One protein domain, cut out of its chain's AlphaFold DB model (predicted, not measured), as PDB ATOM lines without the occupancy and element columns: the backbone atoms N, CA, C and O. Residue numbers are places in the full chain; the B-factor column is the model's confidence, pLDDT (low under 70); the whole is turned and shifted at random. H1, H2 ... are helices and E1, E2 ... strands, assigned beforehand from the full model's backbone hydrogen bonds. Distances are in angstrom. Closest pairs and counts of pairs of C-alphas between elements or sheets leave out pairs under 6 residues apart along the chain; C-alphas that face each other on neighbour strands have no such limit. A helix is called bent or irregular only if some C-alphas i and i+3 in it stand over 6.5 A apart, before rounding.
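AT A GLANCE: This is residues 11 to 116 of the 468 residues of an uncharacterized protein of Bacteroidales bacterium 45-6 (UniProt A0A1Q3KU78). Three long helices lie side by side, with H2 in the middle and H1 and H4 packed on it, both running against its direction. At the end where H2 finishes and H4 starts there is a two-stranded ribbon, E1 and E2, and the stretch between these strands forms a big loop that holds the short helix H3, where residues 73 to 78 stick out; at the other end are the unnamed loop of residues 27 to 39 and the unnamed tail of residues 101 to 116. The printed part has 106 residues, with four named helices and two named strands in the order H1, H2, E1, H3, E2, H4; the sheet has the order E1, E2 and is antiparallel. The class is mostly helix. The whole is compact, with a radius of gyration of the C-alphas of 14.9 A, yet elongated in outline, with spans of 44 by 28 by 27 A.

IN THESE COORDINATES: H1 is residues 11 to 26, beginning at C-alpha 11 at (3.653, -17.326, -47.248) and measuring 22.7 A from first to last C-alpha. After residues 27 to 39 comes H2, residues 40 to 61, the longest helix with 22 residues and 31.4 A; its C-alpha 61 is at (3.529, -11.290, -36.464). E1 is residues 63 to 65, 7.2 A long. H3 is residues 74 to 77, 5.0 A long, and E2 is residues 83 to 85, 6.9 A long. H4 is residues 86 to 100, 21.8 A long, and ends with C-alpha 100 at (-15.966, -30.074, -31.251). H4 is irregular: C-alphas 96 and 99 are 7.2 A apart. Residues 101 to 116 follow with no named element.

HOW THE PARTS SIT: H1 and H2 form a helical hairpin. They touch, with the C-alphas of Ile 17 and Arg 50 the closest at 5.3 A, and run opposite ways at a shallow tilt of 23 degrees. H2 also touches H4, where the closest C-alphas are those of Ala 58 and Met 86 at 5.0 A. H2 and H4 run opposite ways at a shallow tilt of 11 degrees. H1 and H4 are apart. E1 and E2 are antiparallel neighbours, with an angle of 153 degrees between their directions. Across this pair, N 64 and O 84 are 3.0 A apart and N 84 and O 64 are 2.8 A apart, both within hydrogen-bond range. The closest C-alphas of H2 and E1 are those of Ala 58 and Ala 64 at 5.7 A. Those of E1 and H4 are Lys 63 and Met 86 at 5.4 A. H3 touches no helix and is apart from H1, H2 and H4; residues 73 to 78, of which 74 to 77 belong to H3, stand free. In H1 and H2 every O i to N i+4 pair is within hydrogen-bond range, in H4 9 of 11 are, and H3 is too short for such a pair.

THE WHOLE: The two C-alphas farthest apart are those of Gln 34 and Gly 62, 44.8 A. The first and last printed C-alphas, those of Arg 11 and Val 116, are 22.3 A apart. The printed part has no cut. The link from H1 to H2, with 13 residues, is long; E1 to H3, with 8 residues, is a short link; H2 to E1, H3 to E2 and E2 to H4 are tight links. The mean pLDDT of the printed part is 93.4, and no printed residue is under 70; H3 has a mean of 88.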
ATOM      1  N   ARG A  11       4.188 -16.525 -46.128       90.50
ATOM      2  CA  ARG A  11       3.653 -17.326 -47.248       90.50
ATOM      3  C   ARG A  11       3.366 -18.782 -46.872       90.50
ATOM      4  O   ARG A  11       2.312 -19.296 -47.223       90.50
ATOM      5  N   ASN A  12       4.274 -19.435 -46.146       90.69
ATOM      6  CA  ASN A  12       4.109 -20.848 -45.795       90.69
ATOM      7  C   ASN A  12       2.933 -21.075 -44.833       90.69
ATOM      8  O   ASN A  12       2.210 -22.054 -44.997       90.69
ATOM      9  N   PHE A  13       2.679 -20.145 -43.903       95.00
ATOM     10  CA  PHE A  13       1.501 -20.196 -43.029       95.00
ATOM     11  C   PHE A  13       0.207 -20.103 -43.843       95.00
ATOM     12  O   PHE A  13      -0.670 -20.954 -43.708       95.00
ATOM     13  N   TYR A  14       0.107 -19.121 -44.747       96.12
ATOM     14  CA  TYR A  14      -1.077 -18.972 -45.596       96.12
ATOM     15  C   TYR A  14      -1.277 -20.131 -46.571       96.12
ATOM     16  O   TYR A  14      -2.420 -20.485 -46.846       96.12
ATOM     17  N   ASN A  15      -0.201 -20.763 -47.052       95.62
ATOM     18  CA  ASN A  15      -0.317 -21.983 -47.847       95.62
ATOM     19  C   ASN A  15      -1.009 -23.093 -47.042       95.62
ATOM     20  O   ASN A  15      -1.965 -23.678 -47.539       95.62
ATOM     21  N   VAL A  16      -0.582 -23.351 -45.799       96.56
ATOM     22  CA  VAL A  16      -1.220 -24.358 -44.929       96.56
ATOM     23  C   VAL A  16      -2.684 -24.003 -44.669       96.56
ATOM     24  O   VAL A  16      -3.561 -24.837 -44.881       96.56
ATOM     25  N   ILE A  17      -2.966 -22.750 -44.301       98.25
ATOM     26  CA  ILE A  17      -4.332 -22.253 -44.079       98.25
ATOM     27  C   ILE A  17      -5.214 -22.475 -45.314       98.25
ATOM     28  O   ILE A  17      -6.328 -22.982 -45.190       98.25
ATOM     29  N   ASN A  18      -4.722 -22.136 -46.509       97.81
ATOM     30  CA  ASN A  18      -5.490 -22.285 -47.740       97.81
ATOM     31  C   ASN A  18      -5.767 -23.757 -48.075       97.81
ATOM     32  O   ASN A  18      -6.873 -24.088 -48.501       97.81
ATOM     33  N   GLN A  19      -4.801 -24.650 -47.832       98.06
ATOM     34  CA  GLN A  19      -5.001 -26.093 -48.001       98.06
ATOM     35  C   GLN A  19      -6.039 -26.642 -47.015       98.06
ATOM     36  O   GLN A  19      -6.899 -27.433 -47.406       98.06
ATOM     37  N   CYS A  20      -6.026 -26.175 -45.763       98.25
ATOM     38  CA  CYS A  20      -7.076 -26.502 -44.802       98.25
ATOM     39  C   CYS A  20      -8.446 -26.003 -45.278       98.25
ATOM     40  O   CYS A  20      -9.398 -26.777 -45.280       98.25
ATOM     41  N   ASN A  21      -8.553 -24.748 -45.729       98.19
ATOM     42  CA  ASN A  21      -9.805 -24.189 -46.251       98.19
ATOM     43  C   ASN A  21     -10.326 -24.991 -47.454       98.19
ATOM     44  O   ASN A  21     -11.513 -25.303 -47.525       98.19
ATOM     45  N   TYR A  22      -9.439 -25.392 -48.368       97.81
ATOM     46  CA  TYR A  22      -9.810 -26.230 -49.506       97.81
ATOM     47  C   TYR A  22     -10.364 -27.585 -49.054       97.81
ATOM     48  O   TYR A  22     -11.437 -27.994 -49.501       97.81
ATOM     49  N   ALA A  23      -9.670 -28.263 -48.138       97.50
ATOM     50  CA  ALA A  23     -10.098 -29.559 -47.627       97.50
ATOM     51  C   ALA A  23     -11.430 -29.470 -46.856       97.50
ATOM     52  O   ALA A  23     -12.313 -30.300 -47.073       97.50
ATOM     53  N   LEU A  24     -11.615 -28.439 -46.022       97.25
ATOM     54  CA  LEU A  24     -12.849 -28.200 -45.261       97.25
ATOM     55  C   LEU A  24     -14.064 -27.940 -46.159       97.25
ATOM     56  O   LEU A  24     -15.168 -28.348 -45.806       97.25
ATOM     57  N   HIS A  25     -13.870 -27.322 -47.328       95.31
ATOM     58  CA  HIS A  25     -14.945 -27.095 -48.305       95.31
ATOM     59  C   HIS A  25     -15.295 -28.330 -49.137       95.31
ATOM     60  O   HIS A  25     -16.336 -28.351 -49.792       95.31
ATOM     61  N   LYS A  26     -14.430 -29.348 -49.162       94.00
ATOM     62  CA  LYS A  26     -14.622 -30.564 -49.971       94.00
ATOM     63  C   LYS A  26     -15.005 -31.792 -49.155       94.00
ATOM     64  O   LYS A  26     -15.543 -32.745 -49.715       94.00
ATOM     65  N   ILE A  27     -14.712 -31.797 -47.862       93.75
ATOM     66  CA  ILE A  27     -14.979 -32.933 -46.984       93.75
ATOM     67  C   ILE A  27     -16.474 -33.055 -46.662       93.75
ATOM     68  O   ILE A  27     -17.124 -32.130 -46.180       93.75
ATOM     69  N   ASP A  28     -17.018 -34.243 -46.908       90.56
ATOM     70  CA  ASP A  28     -18.413 -34.570 -46.634       90.56
ATOM     71  C   ASP A  28     -18.549 -35.215 -45.247       90.56
ATOM     72  O   ASP A  28     -18.254 -36.397 -45.056       90.56
ATOM     73  N   THR A  29     -18.999 -34.430 -44.266       87.31
ATOM     74  CA  THR A  29     -19.227 -34.892 -42.884       87.31
ATOM     75  C   THR A  29     -20.583 -35.573 -42.678       87.31
ATOM     76  O   THR A  29     -20.869 -36.034 -41.570       87.31
ATOM     77  N   SER A  30     -21.419 -35.659 -43.722       88.88
ATOM     78  CA  SER A  30     -22.697 -36.380 -43.675       88.88
ATOM     79  C   SER A  30     -22.532 -37.891 -43.833       88.88
ATOM     80  O   SER A  30     -23.453 -38.638 -43.507       88.88
ATOM     81  N   LYS A  31     -21.353 -38.352 -44.271       87.31
ATOM     82  CA  LYS A  31     -21.037 -39.778 -44.388       87.31
ATOM     83  C   LYS A  31     -21.095 -40.463 -43.030       87.31
ATOM     84  O   LYS A  31     -20.339 -40.124 -42.115       87.31
ATOM     85  N   VAL A  32     -21.974 -41.453 -42.939       87.94
ATOM     86  CA  VAL A  32     -22.157 -42.302 -41.765       87.94
ATOM     87  C   VAL A  32     -21.790 -43.734 -42.129       87.94
ATOM     88  O   VAL A  32     -22.273 -44.256 -43.129       87.94
ATOM     89  N   ASP A  33     -20.966 -44.362 -41.297       86.69
ATOM     90  CA  ASP A  33     -20.715 -45.803 -41.308       86.69
ATOM     91  C   ASP A  33     -20.885 -46.321 -39.876       86.69
ATOM     92  O   ASP A  33     -20.468 -45.660 -38.928       86.69
ATOM     93  N   GLN A  34     -21.575 -47.449 -39.704       86.44
ATOM     94  CA  GLN A  34     -21.909 -48.029 -38.390       86.44
ATOM     95  C   GLN A  34     -22.458 -47.006 -37.367       86.44
ATOM     96  O   GLN A  34     -22.075 -47.000 -36.198       86.44
ATOM     97  N   ASN A  35     -23.361 -46.117 -37.803       85.62
ATOM     98  CA  ASN A  35     -23.930 -45.014 -37.006       85.62
ATOM     99  C   ASN A  35     -22.913 -43.969 -36.496       85.62
ATOM    100  O   ASN A  35     -23.248 -43.149 -35.640       85.62
ATOM    101  N   GLN A  36     -21.696 -43.941 -37.041       85.50
ATOM    102  CA  GLN A  36     -20.673 -42.947 -36.733       85.50
ATOM    103  C   GLN A  36     -20.393 -42.042 -37.933       85.50
ATOM    104  O   GLN A  36     -20.277 -42.496 -39.071       85.50
ATOM    105  N   LYS A  37     -20.230 -40.739 -37.680       89.25
ATOM    106  CA  LYS A  37     -19.762 -39.781 -38.693       89.25
ATOM    107  C   LYS A  37     -18.260 -39.953 -38.912       89.25
ATOM    108  O   LYS A  37     -17.458 -39.248 -38.305       89.25
ATOM    109  N   VAL A  38     -17.874 -40.885 -39.777       90.06
ATOM    110  CA  VAL A  38     -16.470 -41.303 -39.962       90.06
ATOM    111  C   VAL A  38     -15.534 -40.193 -40.443       90.06
ATOM    112  O   VAL A  38     -14.347 -40.214 -40.136       90.06
ATOM    113  N   MET A  39     -16.057 -39.187 -41.148       93.25
ATOM    114  CA  MET A  39     -15.259 -38.044 -41.611       93.25
ATOM    115  C   MET A  39     -15.126 -36.930 -40.563       93.25
ATOM    116  O   MET A  39     -14.319 -36.019 -40.744       93.25
ATOM    117  N   LEU A  40     -15.901 -36.975 -39.470       93.94
ATOM    118  CA  LEU A  40     -15.916 -35.914 -38.461       93.94
ATOM    119  C   LEU A  40     -14.566 -35.757 -37.734       93.94
ATOM    120  O   LEU A  40     -14.119 -34.616 -37.628       93.94
ATOM    121  N   PRO A  41     -13.868 -36.823 -37.287       93.25
ATOM    122  CA  PRO A  41     -12.555 -36.668 -36.658       93.25
ATOM    123  C   PRO A  41     -11.532 -35.980 -37.572       93.25
ATOM    124  O   PRO A  41     -10.858 -35.044 -37.150       93.25
ATOM    125  N   GLY A  42     -11.466 -36.379 -38.848       93.62
ATOM    126  CA  GLY A  42     -10.577 -35.751 -39.832       93.62
ATOM    127  C   GLY A  42     -10.951 -34.297 -40.133       93.62
ATOM    128  O   GLY A  42     -10.075 -33.442 -40.224       93.62
ATOM    129  N   TYR A  43     -12.249 -33.989 -40.226       96.00
ATOM    130  CA  TYR A  43     -12.744 -32.617 -40.368       96.00
ATOM    131  C   TYR A  43     -12.288 -31.712 -39.220       96.00
ATOM    132  O   TYR A  43     -11.776 -30.616 -39.458       96.00
ATOM    133  N   VAL A  44     -12.458 -32.178 -37.980       96.94
ATOM    134  CA  VAL A  44     -12.067 -31.425 -36.782       96.94
ATOM    135  C   VAL A  44     -10.560 -31.230 -36.741       96.94
ATOM    136  O   VAL A  44     -10.105 -30.125 -36.470       96.94
ATOM    137  N   GLU A  45      -9.782 -32.247 -37.090       95.56
ATOM    138  CA  GLU A  45      -8.329 -32.122 -37.117       95.56
ATOM    139  C   GLU A  45      -7.844 -31.080 -38.134       95.56
ATOM    140  O   GLU A  45      -6.976 -30.268 -37.823       95.56
ATOM    141  N   ILE A  46      -8.451 -31.012 -39.325       97.25
ATOM    142  CA  ILE A  46      -8.126 -29.966 -40.308       97.25
ATOM    143  C   ILE A  46      -8.437 -28.571 -39.740       97.25
ATOM    144  O   ILE A  46      -7.657 -27.637 -39.949       97.25
ATOM    145  N   LYS A  47      -9.536 -28.417 -38.983       98.25
ATOM    146  CA  LYS A  47      -9.824 -27.163 -38.264       98.25
ATOM    147  C   LYS A  47      -8.769 -26.856 -37.209       98.25
ATOM    148  O   LYS A  47      -8.340 -25.708 -37.121       98.25
ATOM    149  N   VAL A  48      -8.328 -27.851 -36.439       98.00
ATOM    150  CA  VAL A  48      -7.293 -27.666 -35.414       98.00
ATOM    151  C   VAL A  48      -5.959 -27.264 -36.046       98.00
ATOM    152  O   VAL A  48      -5.347 -26.310 -35.576       98.00
ATOM    153  N   ILE A  49      -5.537 -27.892 -37.148       97.31
ATOM    154  CA  ILE A  49      -4.317 -27.511 -37.882       97.31
ATOM    155  C   ILE A  49      -4.417 -26.066 -38.391       97.31
ATOM    156  O   ILE A  49      -3.477 -25.281 -38.226       97.31
ATOM    157  N   ARG A  50      -5.567 -25.682 -38.965       98.38
ATOM    158  CA  ARG A  50      -5.835 -24.300 -39.398       98.38
ATOM    159  C   ARG A  50      -5.748 -23.322 -38.226       98.38
ATOM    160  O   ARG A  50      -5.094 -22.289 -38.343       98.38
ATOM    161  N   ALA A  51      -6.376 -23.658 -37.101       98.44
ATOM    162  CA  ALA A  51      -6.383 -22.840 -35.896       98.44
ATOM    163  C   ALA A  51      -4.982 -22.683 -35.298       98.44
ATOM    164  O   ALA A  51      -4.555 -21.561 -35.036       98.44
ATOM    165  N   TRP A  52      -4.239 -23.780 -35.147       97.56
ATOM    166  CA  TRP A  52      -2.857 -23.756 -34.677       97.56
ATOM    167  C   TRP A  52      -1.985 -22.886 -35.587       97.56
ATOM    168  O   TRP A  52      -1.279 -22.006 -35.105       97.56
ATOM    169  N   THR A  53      -2.113 -23.034 -36.909       97.44
ATOM    170  CA  THR A  53      -1.356 -22.238 -37.891       97.44
ATOM    171  C   THR A  53      -1.673 -20.745 -37.787       97.44
ATOM    172  O   THR A  53      -0.753 -19.926 -37.750       97.44
ATOM    173  N   TYR A  54      -2.955 -20.373 -37.688       98.31
ATOM    174  CA  TYR A  54      -3.358 -18.981 -37.470       98.31
ATOM    175  C   TYR A  54      -2.827 -18.425 -36.151       98.31
ATOM    176  O   TYR A  54      -2.298 -17.313 -36.125       98.31
ATOM    177  N   PHE A  55      -2.935 -19.196 -35.069       97.31
ATOM    178  CA  PHE A  55      -2.481 -18.773 -33.752       97.31
ATOM    179  C   PHE A  55      -0.961 -18.588 -33.715       97.31
ATOM    180  O   PHE A  55      -0.491 -17.554 -33.246       97.31
ATOM    181  N   GLN A  56      -0.191 -19.509 -34.308       95.19
ATOM    182  CA  GLN A  56       1.259 -19.359 -34.448       95.19
ATOM    183  C   GLN A  56       1.631 -18.124 -35.271       95.19
ATOM    184  O   GLN A  56       2.556 -17.393 -34.920       95.19
ATOM    185  N   MET A  57       0.908 -17.868 -36.359       95.19
ATOM    186  CA  MET A  57       1.157 -16.697 -37.186       95.19
ATOM    187  C   MET A  57       0.866 -15.403 -36.410       95.19
ATOM    188  O   MET A  57       1.688 -14.487 -36.399       95.19
ATOM    189  N   ALA A  58      -0.251 -15.339 -35.691       94.62
ATOM    190  CA  ALA A  58      -0.590 -14.194 -34.855       94.62
ATOM    191  C   ALA A  58       0.422 -13.983 -33.713       94.62
ATOM    192  O   ALA A  58       0.799 -12.852 -33.428       94.62
ATOM    193  N   GLN A  59       0.946 -15.061 -33.127       93.12
ATOM    194  CA  GLN A  59       2.023 -15.023 -32.137       93.12
ATOM    195  C   GLN A  59       3.325 -14.413 -32.684       93.12
ATOM    196  O   GLN A  59       3.982 -13.631 -31.998       93.12
ATOM    197  N   ILE A  60       3.702 -14.747 -33.921       92.69
ATOM    198  CA  ILE A  60       4.963 -14.304 -34.543       92.69
ATOM    199  C   ILE A  60       4.857 -12.872 -35.093       92.69
ATOM    200  O   ILE A  60       5.801 -12.084 -34.975       92.69
ATOM    201  N   PHE A  61       3.718 -12.529 -35.700       93.19
ATOM    202  CA  PHE A  61       3.529 -11.290 -36.464       93.19
ATOM    203  C   PHE A  61       2.579 -10.280 -35.796       93.19
ATOM    204  O   PHE A  61       2.375  -9.188 -36.323       93.19
ATOM    205  N   GLY A  62       1.964 -10.634 -34.666       92.62
ATOM    206  CA  GLY A  62       1.007  -9.814 -33.906       92.62
ATOM    207  C   GLY A  62      -0.396  -9.733 -34.521       92.62
ATOM    208  O   GLY A  62      -1.366  -9.439 -33.826       92.62
ATOM    209  N   LYS A  63      -0.511  -9.999 -35.826       94.94
ATOM    210  CA  LYS A  63      -1.748  -9.943 -36.613       94.94
ATOM    211  C   LYS A  63      -1.668 -10.833 -37.854       94.94
ATOM    212  O   LYS A  63      -0.573 -11.122 -38.344       94.94
ATOM    213  N   ALA A  64      -2.819 -11.216 -38.395       96.12
ATOM    214  CA  ALA A  64      -2.928 -12.010 -39.620       96.12
ATOM    215  C   ALA A  64      -4.140 -11.581 -40.455       96.12
ATOM    216  O   ALA A  64      -5.164 -11.196 -39.900       96.12
ATOM    217  N   ALA A  65      -4.043 -11.680 -41.782       95.94
ATOM    218  CA  ALA A  65      -5.220 -11.617 -42.641       95.94
ATOM    219  C   ALA A  65      -6.051 -12.888 -42.432       95.94
ATOM    220  O   ALA A  65      -5.518 -13.996 -42.492       95.94
ATOM    221  N   TYR A  66      -7.341 -12.740 -42.162       97.38
ATOM    222  CA  TYR A  66      -8.207 -13.843 -41.767       97.38
ATOM    223  C   TYR A  66      -9.211 -14.179 -42.870       97.38
ATOM    224  O   TYR A  66      -9.921 -13.304 -43.362       97.38
ATOM    225  N   PHE A  67      -9.272 -15.454 -43.257       96.38
ATOM    226  CA  PHE A  67     -10.180 -15.949 -44.284       96.38
ATOM    227  C   PHE A  67     -10.425 -17.451 -44.137       96.38
ATOM    228  O   PHE A  67      -9.527 -18.235 -43.839       96.38
ATOM    229  N   GLU A  68     -11.660 -17.867 -44.395       95.44
ATOM    230  CA  GLU A  68     -12.076 -19.267 -44.237       95.44
ATOM    231  C   GLU A  68     -12.408 -19.950 -45.560       95.44
ATOM    232  O   GLU A  68     -12.463 -21.175 -45.629       95.44
ATOM    233  N   ASN A  69     -12.611 -19.163 -46.616       94.69
ATOM    234  CA  ASN A  69     -12.827 -19.683 -47.957       94.69
ATOM    235  C   ASN A  69     -11.480 -19.969 -48.635       94.69
ATOM    236  O   ASN A  69     -10.529 -19.207 -48.440       94.69
ATOM    237  N   PRO A  70     -11.378 -21.044 -49.433       96.06
ATOM    238  CA  PRO A  70     -10.180 -21.311 -50.204       96.06
ATOM    239  C   PRO A  70     -10.006 -20.271 -51.314       96.06
ATOM    240  O   PRO A  70     -10.952 -19.924 -52.021       96.06
ATOM    241  N   ILE A  71      -8.771 -19.818 -51.481       94.56
ATOM    242  CA  ILE A  71      -8.295 -19.001 -52.592       94.56
ATOM    243  C   ILE A  71      -7.850 -19.961 -53.695       94.56
ATOM    244  O   ILE A  71      -6.912 -20.740 -53.496       94.56
ATOM    245  N   LEU A  72      -8.548 -19.936 -54.832       93.62
ATOM    246  CA  LEU A  72      -8.368 -20.893 -55.937       93.62
ATOM    247  C   LEU A  72      -7.931 -20.238 -57.248       93.62
ATOM    248  O   LEU A  72      -7.517 -20.935 -58.171       93.62
ATOM    249  N   ASP A  73      -8.014 -18.915 -57.333       93.00
ATOM    250  CA  ASP A  73      -7.750 -18.154 -58.548       93.00
ATOM    251  C   ASP A  73      -7.113 -16.795 -58.231       93.00
ATOM    252  O   ASP A  73      -6.981 -16.379 -57.075       93.00
ATOM    253  N   LEU A  74      -6.680 -16.103 -59.288       88.38
ATOM    254  CA  LEU A  74      -6.051 -14.795 -59.159       88.38
ATOM    255  C   LEU A  74      -7.021 -13.774 -58.547       88.38
ATOM    256  O   LEU A  74      -6.624 -13.029 -57.658       88.38
ATOM    257  N   GLU A  75      -8.284 -13.761 -58.977       90.00
ATOM    258  CA  GLU A  75      -9.281 -12.784 -58.523       90.00
ATOM    259  C   GLU A  75      -9.492 -12.859 -57.006       90.00
ATOM    260  O   GLU A  75      -9.415 -11.847 -56.312       90.00
ATOM    261  N   SER A  76      -9.677 -14.064 -56.464       87.00
ATOM    262  CA  SER A  76      -9.767 -14.295 -55.021       87.00
ATOM    263  C   SER A  76      -8.465 -13.974 -54.289       87.00
ATOM    264  O   SER A  76      -8.525 -13.507 -53.153       87.00
ATOM    265  N   SER A  77      -7.297 -14.148 -54.913       86.44
ATOM    266  CA  SER A  77      -6.014 -13.779 -54.296       86.44
ATOM    267  C   SER A  77      -5.811 -12.265 -54.156       86.44
ATOM    268  O   SER A  77      -5.077 -11.832 -53.272       86.44
ATOM    269  N   LEU A  78      -6.471 -11.471 -55.008       87.44
ATOM    270  CA  LEU A  78      -6.368 -10.009 -55.047       87.44
ATOM    271  C   LEU A  78      -7.388  -9.297 -54.143       87.44
ATOM    272  O   LEU A  78      -7.385  -8.069 -54.077       87.44
ATOM    273  N   LYS A  79      -8.268 -10.041 -53.461       90.75
ATOM    274  CA  LYS A  79      -9.242  -9.476 -52.519       90.75
ATOM    275  C   LYS A  79      -8.562  -8.975 -51.250       90.75
ATOM    276  O   LYS A  79      -7.643  -9.604 -50.727       90.75
ATOM    277  N   ASP A  80      -9.109  -7.895 -50.702       91.44
ATOM    278  CA  ASP A  80      -8.733  -7.408 -49.383       91.44
ATOM    279  C   ASP A  80      -9.360  -8.286 -48.298       91.44
ATOM    280  O   ASP A  80     -10.580  -8.332 -48.117       91.44
ATOM    281  N   TYR A  81      -8.506  -8.995 -47.562       94.44
ATOM    282  CA  TYR A  81      -8.905  -9.807 -46.417       94.44
ATOM    283  C   TYR A  81      -8.715  -9.028 -45.111       94.44
ATOM    284  O   TYR A  81      -7.699  -8.342 -44.951       94.44
ATOM    285  N   PRO A  82      -9.644  -9.146 -44.144       96.50
ATOM    286  CA  PRO A  82      -9.544  -8.428 -42.882       96.50
ATOM    287  C   PRO A  82      -8.288  -8.855 -42.123       96.50
ATOM    288  O   PRO A  82      -8.081 -10.039 -41.857       96.50
ATOM    289  N   VAL A  83      -7.452  -7.885 -41.756       97.12
ATOM    290  CA  VAL A  83      -6.271  -8.122 -40.920       97.12
ATOM    291  C   VAL A  83      -6.673  -7.983 -39.462       97.12
ATOM    292  O   VAL A  83      -6.954  -6.882 -38.997       97.12
ATOM    293  N   LEU A  84      -6.682  -9.104 -38.752       98.12
ATOM    294  CA  LEU A  84      -7.116  -9.185 -37.368       98.12
ATOM    295  C   LEU A  84      -5.910  -9.228 -36.415       98.12
ATOM    296  O   LEU A  84      -4.918  -9.904 -36.723       98.12
ATOM    297  N   PRO A  85      -5.964  -8.526 -35.270       96.50
ATOM    298  CA  PRO A  85      -5.009  -8.709 -34.185       96.50
ATOM    299  C   PRO A  85      -5.153 -10.102 -33.554       96.50
ATOM    300  O   PRO A  85      -6.148 -10.801 -33.744       96.50
ATOM    301  N   MET A  86      -4.140 -10.509 -32.790       95.19
ATOM    302  CA  MET A  86      -4.082 -11.839 -32.176       95.19
ATOM    303  C   MET A  86      -5.285 -12.177 -31.275       95.19
ATOM    304  O   MET A  86      -5.726 -13.325 -31.294       95.19
ATOM    305  N   ASP A  87      -5.832 -11.201 -30.545       96.38
ATOM    306  CA  ASP A  87      -7.012 -11.392 -29.685       96.38
ATOM    307  C   ASP A  87      -8.256 -11.755 -30.506       96.38
ATOM    308  O   ASP A  87      -8.868 -12.797 -30.284       96.38
ATOM    309  N   ASP A  88      -8.560 -10.975 -31.544       98.44
ATOM    310  CA  ASP A  88      -9.705 -11.238 -32.421       98.44
ATOM    311  C   ASP A  88      -9.569 -12.584 -33.152       98.44
ATOM    312  O   ASP A  88     -10.554 -13.292 -33.371       98.44
ATOM    313  N   ILE A  89      -8.340 -12.967 -33.524       98.50
ATOM    314  CA  ILE A  89      -8.067 -14.290 -34.101       98.50
ATOM    315  C   ILE A  89      -8.378 -15.375 -33.073       98.50
ATOM    316  O   ILE A  89      -9.086 -16.323 -33.406       98.50
ATOM    317  N   ALA A  90      -7.886 -15.255 -31.838       98.31
ATOM    318  CA  ALA A  90      -8.136 -16.249 -30.802       98.31
ATOM    319  C   ALA A  90      -9.643 -16.441 -30.549       98.31
ATOM    320  O   ALA A  90     -10.094 -17.585 -30.487       98.31
ATOM    321  N   ASP A  91     -10.433 -15.364 -30.524       98.56
ATOM    322  CA  ASP A  91     -11.895 -15.445 -30.383       98.56
ATOM    323  C   ASP A  91     -12.567 -16.185 -31.542       98.56
ATOM    324  O   ASP A  91     -13.420 -17.051 -31.322       98.56
ATOM    325  N   LYS A  92     -12.153 -15.910 -32.786       98.56
ATOM    326  CA  LYS A  92     -12.644 -16.650 -33.961       98.56
ATOM    327  C   LYS A  92     -12.319 -18.139 -33.865       98.56
ATOM    328  O   LYS A  92     -13.180 -18.970 -34.147       98.56
ATOM    329  N   LEU A  93     -11.100 -18.481 -33.453       98.75
ATOM    330  CA  LEU A  93     -10.661 -19.871 -33.329       98.75
ATOM    331  C   LEU A  93     -11.388 -20.613 -32.197       98.75
ATOM    332  O   LEU A  93     -11.752 -21.776 -32.371       98.75
ATOM    333  N   ILE A  94     -11.647 -19.954 -31.064       98.81
ATOM    334  CA  ILE A  94     -12.452 -20.517 -29.969       98.81
ATOM    335  C   ILE A  94     -13.868 -20.816 -30.458       98.81
ATOM    336  O   ILE A  94     -14.369 -21.923 -30.247       98.81
ATOM    337  N   ALA A  95     -14.504 -19.855 -31.133       98.56
ATOM    338  CA  ALA A  95     -15.843 -20.035 -31.677       98.56
ATOM    339  C   ALA A  95     -15.898 -21.214 -32.667       98.56
ATOM    340  O   ALA A  95     -16.812 -22.032 -32.575       98.56
ATOM    341  N   ASP A  96     -14.893 -21.346 -33.541       98.44
ATOM    342  CA  ASP A  96     -14.813 -22.414 -34.546       98.44
ATOM    343  C   ASP A  96     -14.614 -23.814 -33.936       98.44
ATOM    344  O   ASP A  96     -15.197 -24.796 -34.395       98.44
ATOM    345  N   LEU A  97     -13.796 -23.926 -32.884       98.62
ATOM    346  CA  LEU A  97     -13.420 -25.219 -32.304       98.62
ATOM    347  C   LEU A  97     -14.323 -25.676 -31.152       98.62
ATOM    348  O   LEU A  97     -14.449 -26.882 -30.925       98.62
ATOM    349  N   SER A  98     -14.961 -24.756 -30.422       98.19
ATOM    350  CA  SER A  98     -15.748 -25.081 -29.222       98.19
ATOM    351  C   SER A  98     -16.842 -26.148 -29.413       98.19
ATOM    352  O   SER A  98     -16.975 -26.990 -28.515       98.19
ATOM    353  N   PRO A  99     -17.564 -26.236 -30.557       97.75
ATOM    354  CA  PRO A  99     -18.570 -27.283 -30.763       97.75
ATOM    355  C   PRO A  99     -17.978 -28.699 -30.807       97.75
ATOM    356  O   PRO A  99     -18.700 -29.680 -30.639       97.75
ATOM    357  N   TYR A 100     -16.666 -28.814 -31.024       97.06
ATOM    358  CA  TYR A 100     -15.966 -30.074 -31.251       97.06
ATOM    359  C   TYR A 100     -15.123 -30.534 -30.059       97.06
ATOM    360  O   TYR A 100     -14.423 -31.529 -30.183       97.06
ATOM    361  N   GLN A 101     -15.208 -29.882 -28.893       94.88
ATOM    362  CA  GLN A 101     -14.361 -30.168 -27.717       94.88
ATOM    363  C   GLN A 101     -14.362 -31.634 -27.221       94.88
ATOM    364  O   GLN A 101     -13.482 -32.017 -26.456       94.88
ATOM    365  N   ASN A 102     -15.345 -32.447 -27.618       93.38
ATOM    366  CA  ASN A 102     -15.459 -33.862 -27.242       93.38
ATOM    367  C   ASN A 102     -15.168 -34.823 -28.408       93.38
ATOM    368  O   ASN A 102     -15.325 -36.033 -28.256       93.38
ATOM    369  N   VAL A 103     -14.785 -34.309 -29.581       93.50
ATOM    370  CA  VAL A 103     -14.384 -35.144 -30.714       93.50
ATOM    371  C   VAL A 103     -12.985 -35.685 -30.445       93.50
ATOM    372  O   VAL A 103     -12.048 -34.928 -30.200       93.50
ATOM    373  N   VAL A 104     -12.860 -37.009 -30.486       89.62
ATOM    374  CA  VAL A 104     -11.585 -37.707 -30.318       89.62
ATOM    375  C   VAL A 104     -10.762 -37.539 -31.594       89.62
ATOM    376  O   VAL A 104     -11.275 -37.762 -32.694       89.62
ATOM    377  N   SER A 105      -9.498 -37.134 -31.452       88.62
ATOM    378  CA  SER A 105      -8.575 -37.024 -32.584       88.62
ATOM    379  C   SER A 105      -8.381 -38.382 -33.267       88.62
ATOM    380  O   SER A 105      -8.446 -39.420 -32.603       88.62
ATOM    381  N   PRO A 106      -8.101 -38.405 -34.580       86.75
ATOM    382  CA  PRO A 106      -7.700 -39.637 -35.242       86.75
ATOM    383  C   PRO A 106      -6.464 -40.247 -34.560       86.75
ATOM    384  O   PRO A 106      -5.649 -39.543 -33.967       86.75
ATOM    385  N   SER A 107      -6.293 -41.563 -34.665       78.81
ATOM    386  CA  SER A 107      -5.120 -42.268 -34.138       78.81
ATOM    387  C   SER A 107      -4.398 -43.017 -35.251       78.81
ATOM    388  O   SER A 107      -5.042 -43.608 -36.116       78.81
ATOM    389  N   SER A 108      -3.067 -43.052 -35.201       79.44
ATOM    390  CA  SER A 108      -2.241 -43.853 -36.106       79.44
ATOM    391  C   SER A 108      -1.145 -44.555 -35.314       79.44
ATOM    392  O   SER A 108      -0.447 -43.922 -34.525       79.44
ATOM    393  N   THR A 109      -0.973 -45.857 -35.540       78.12
ATOM    394  CA  THR A 109       0.159 -46.621 -34.989       78.12
ATOM    395  C   THR A 109       1.458 -46.344 -35.743       78.12
ATOM    396  O   THR A 109       2.533 -46.445 -35.165       78.12
ATOM    397  N   GLN A 110       1.365 -45.963 -37.022       77.38
ATOM    398  CA  GLN A 110       2.515 -45.605 -37.862       77.38
ATOM    399  C   GLN A 110       2.982 -44.168 -37.615       77.38
ATOM    400  O   GLN A 110       4.141 -43.828 -37.836       77.38
ATOM    401  N   SER A 111       2.066 -43.306 -37.179       77.94
ATOM    402  CA  SER A 111       2.300 -41.878 -36.983       77.94
ATOM    403  C   SER A 111       1.636 -41.423 -35.681       77.94
ATOM    404  O   SER A 111       0.653 -40.676 -35.709       77.94
ATOM    405  N   PRO A 112       2.108 -41.933 -34.528       81.31
ATOM    406  CA  PRO A 112       1.564 -41.535 -33.241       81.31
ATOM    407  C   PRO A 112       1.793 -40.035 -33.035       81.31
ATOM    408  O   PRO A 112       2.803 -39.480 -33.470       81.31
ATOM    409  N   ASN A 113       0.844 -39.376 -32.366       89.25
ATOM    410  CA  ASN A 113       0.923 -37.953 -32.026       89.25
ATOM    411  C   ASN A 113       0.951 -36.988 -33.230       89.25
ATOM    412  O   ASN A 113       1.297 -35.827 -33.047       89.25
ATOM    413  N   SER A 114       0.573 -37.400 -34.442       89.44
ATOM    414  CA  SER A 114       0.480 -36.482 -35.599       89.44
ATOM    415  C   SER A 114      -0.641 -35.449 -35.510       89.44
ATOM    416  O   SER A 114      -0.759 -34.595 -36.385       89.44
ATOM    417  N   PHE A 115      -1.490 -35.565 -34.495       91.44
ATOM    418  CA  PHE A 115      -2.731 -34.825 -34.372       91.44
ATOM    419  C   PHE A 115      -2.751 -34.053 -33.064       91.44
ATOM    420  O   PHE A 115      -2.297 -34.558 -32.034       91.44
ATOM    421  N   VAL A 116      -3.255 -32.823 -33.112       92.75
ATOM    422  CA  VAL A 116      -3.381 -31.974 -31.928       92.75
ATOM    423  C   VAL A 116      -4.785 -32.165 -31.355       92.75
ATOM    424  O   VAL A 116      -5.766 -31.822 -32.012       92.75
TER     425      VAL A 116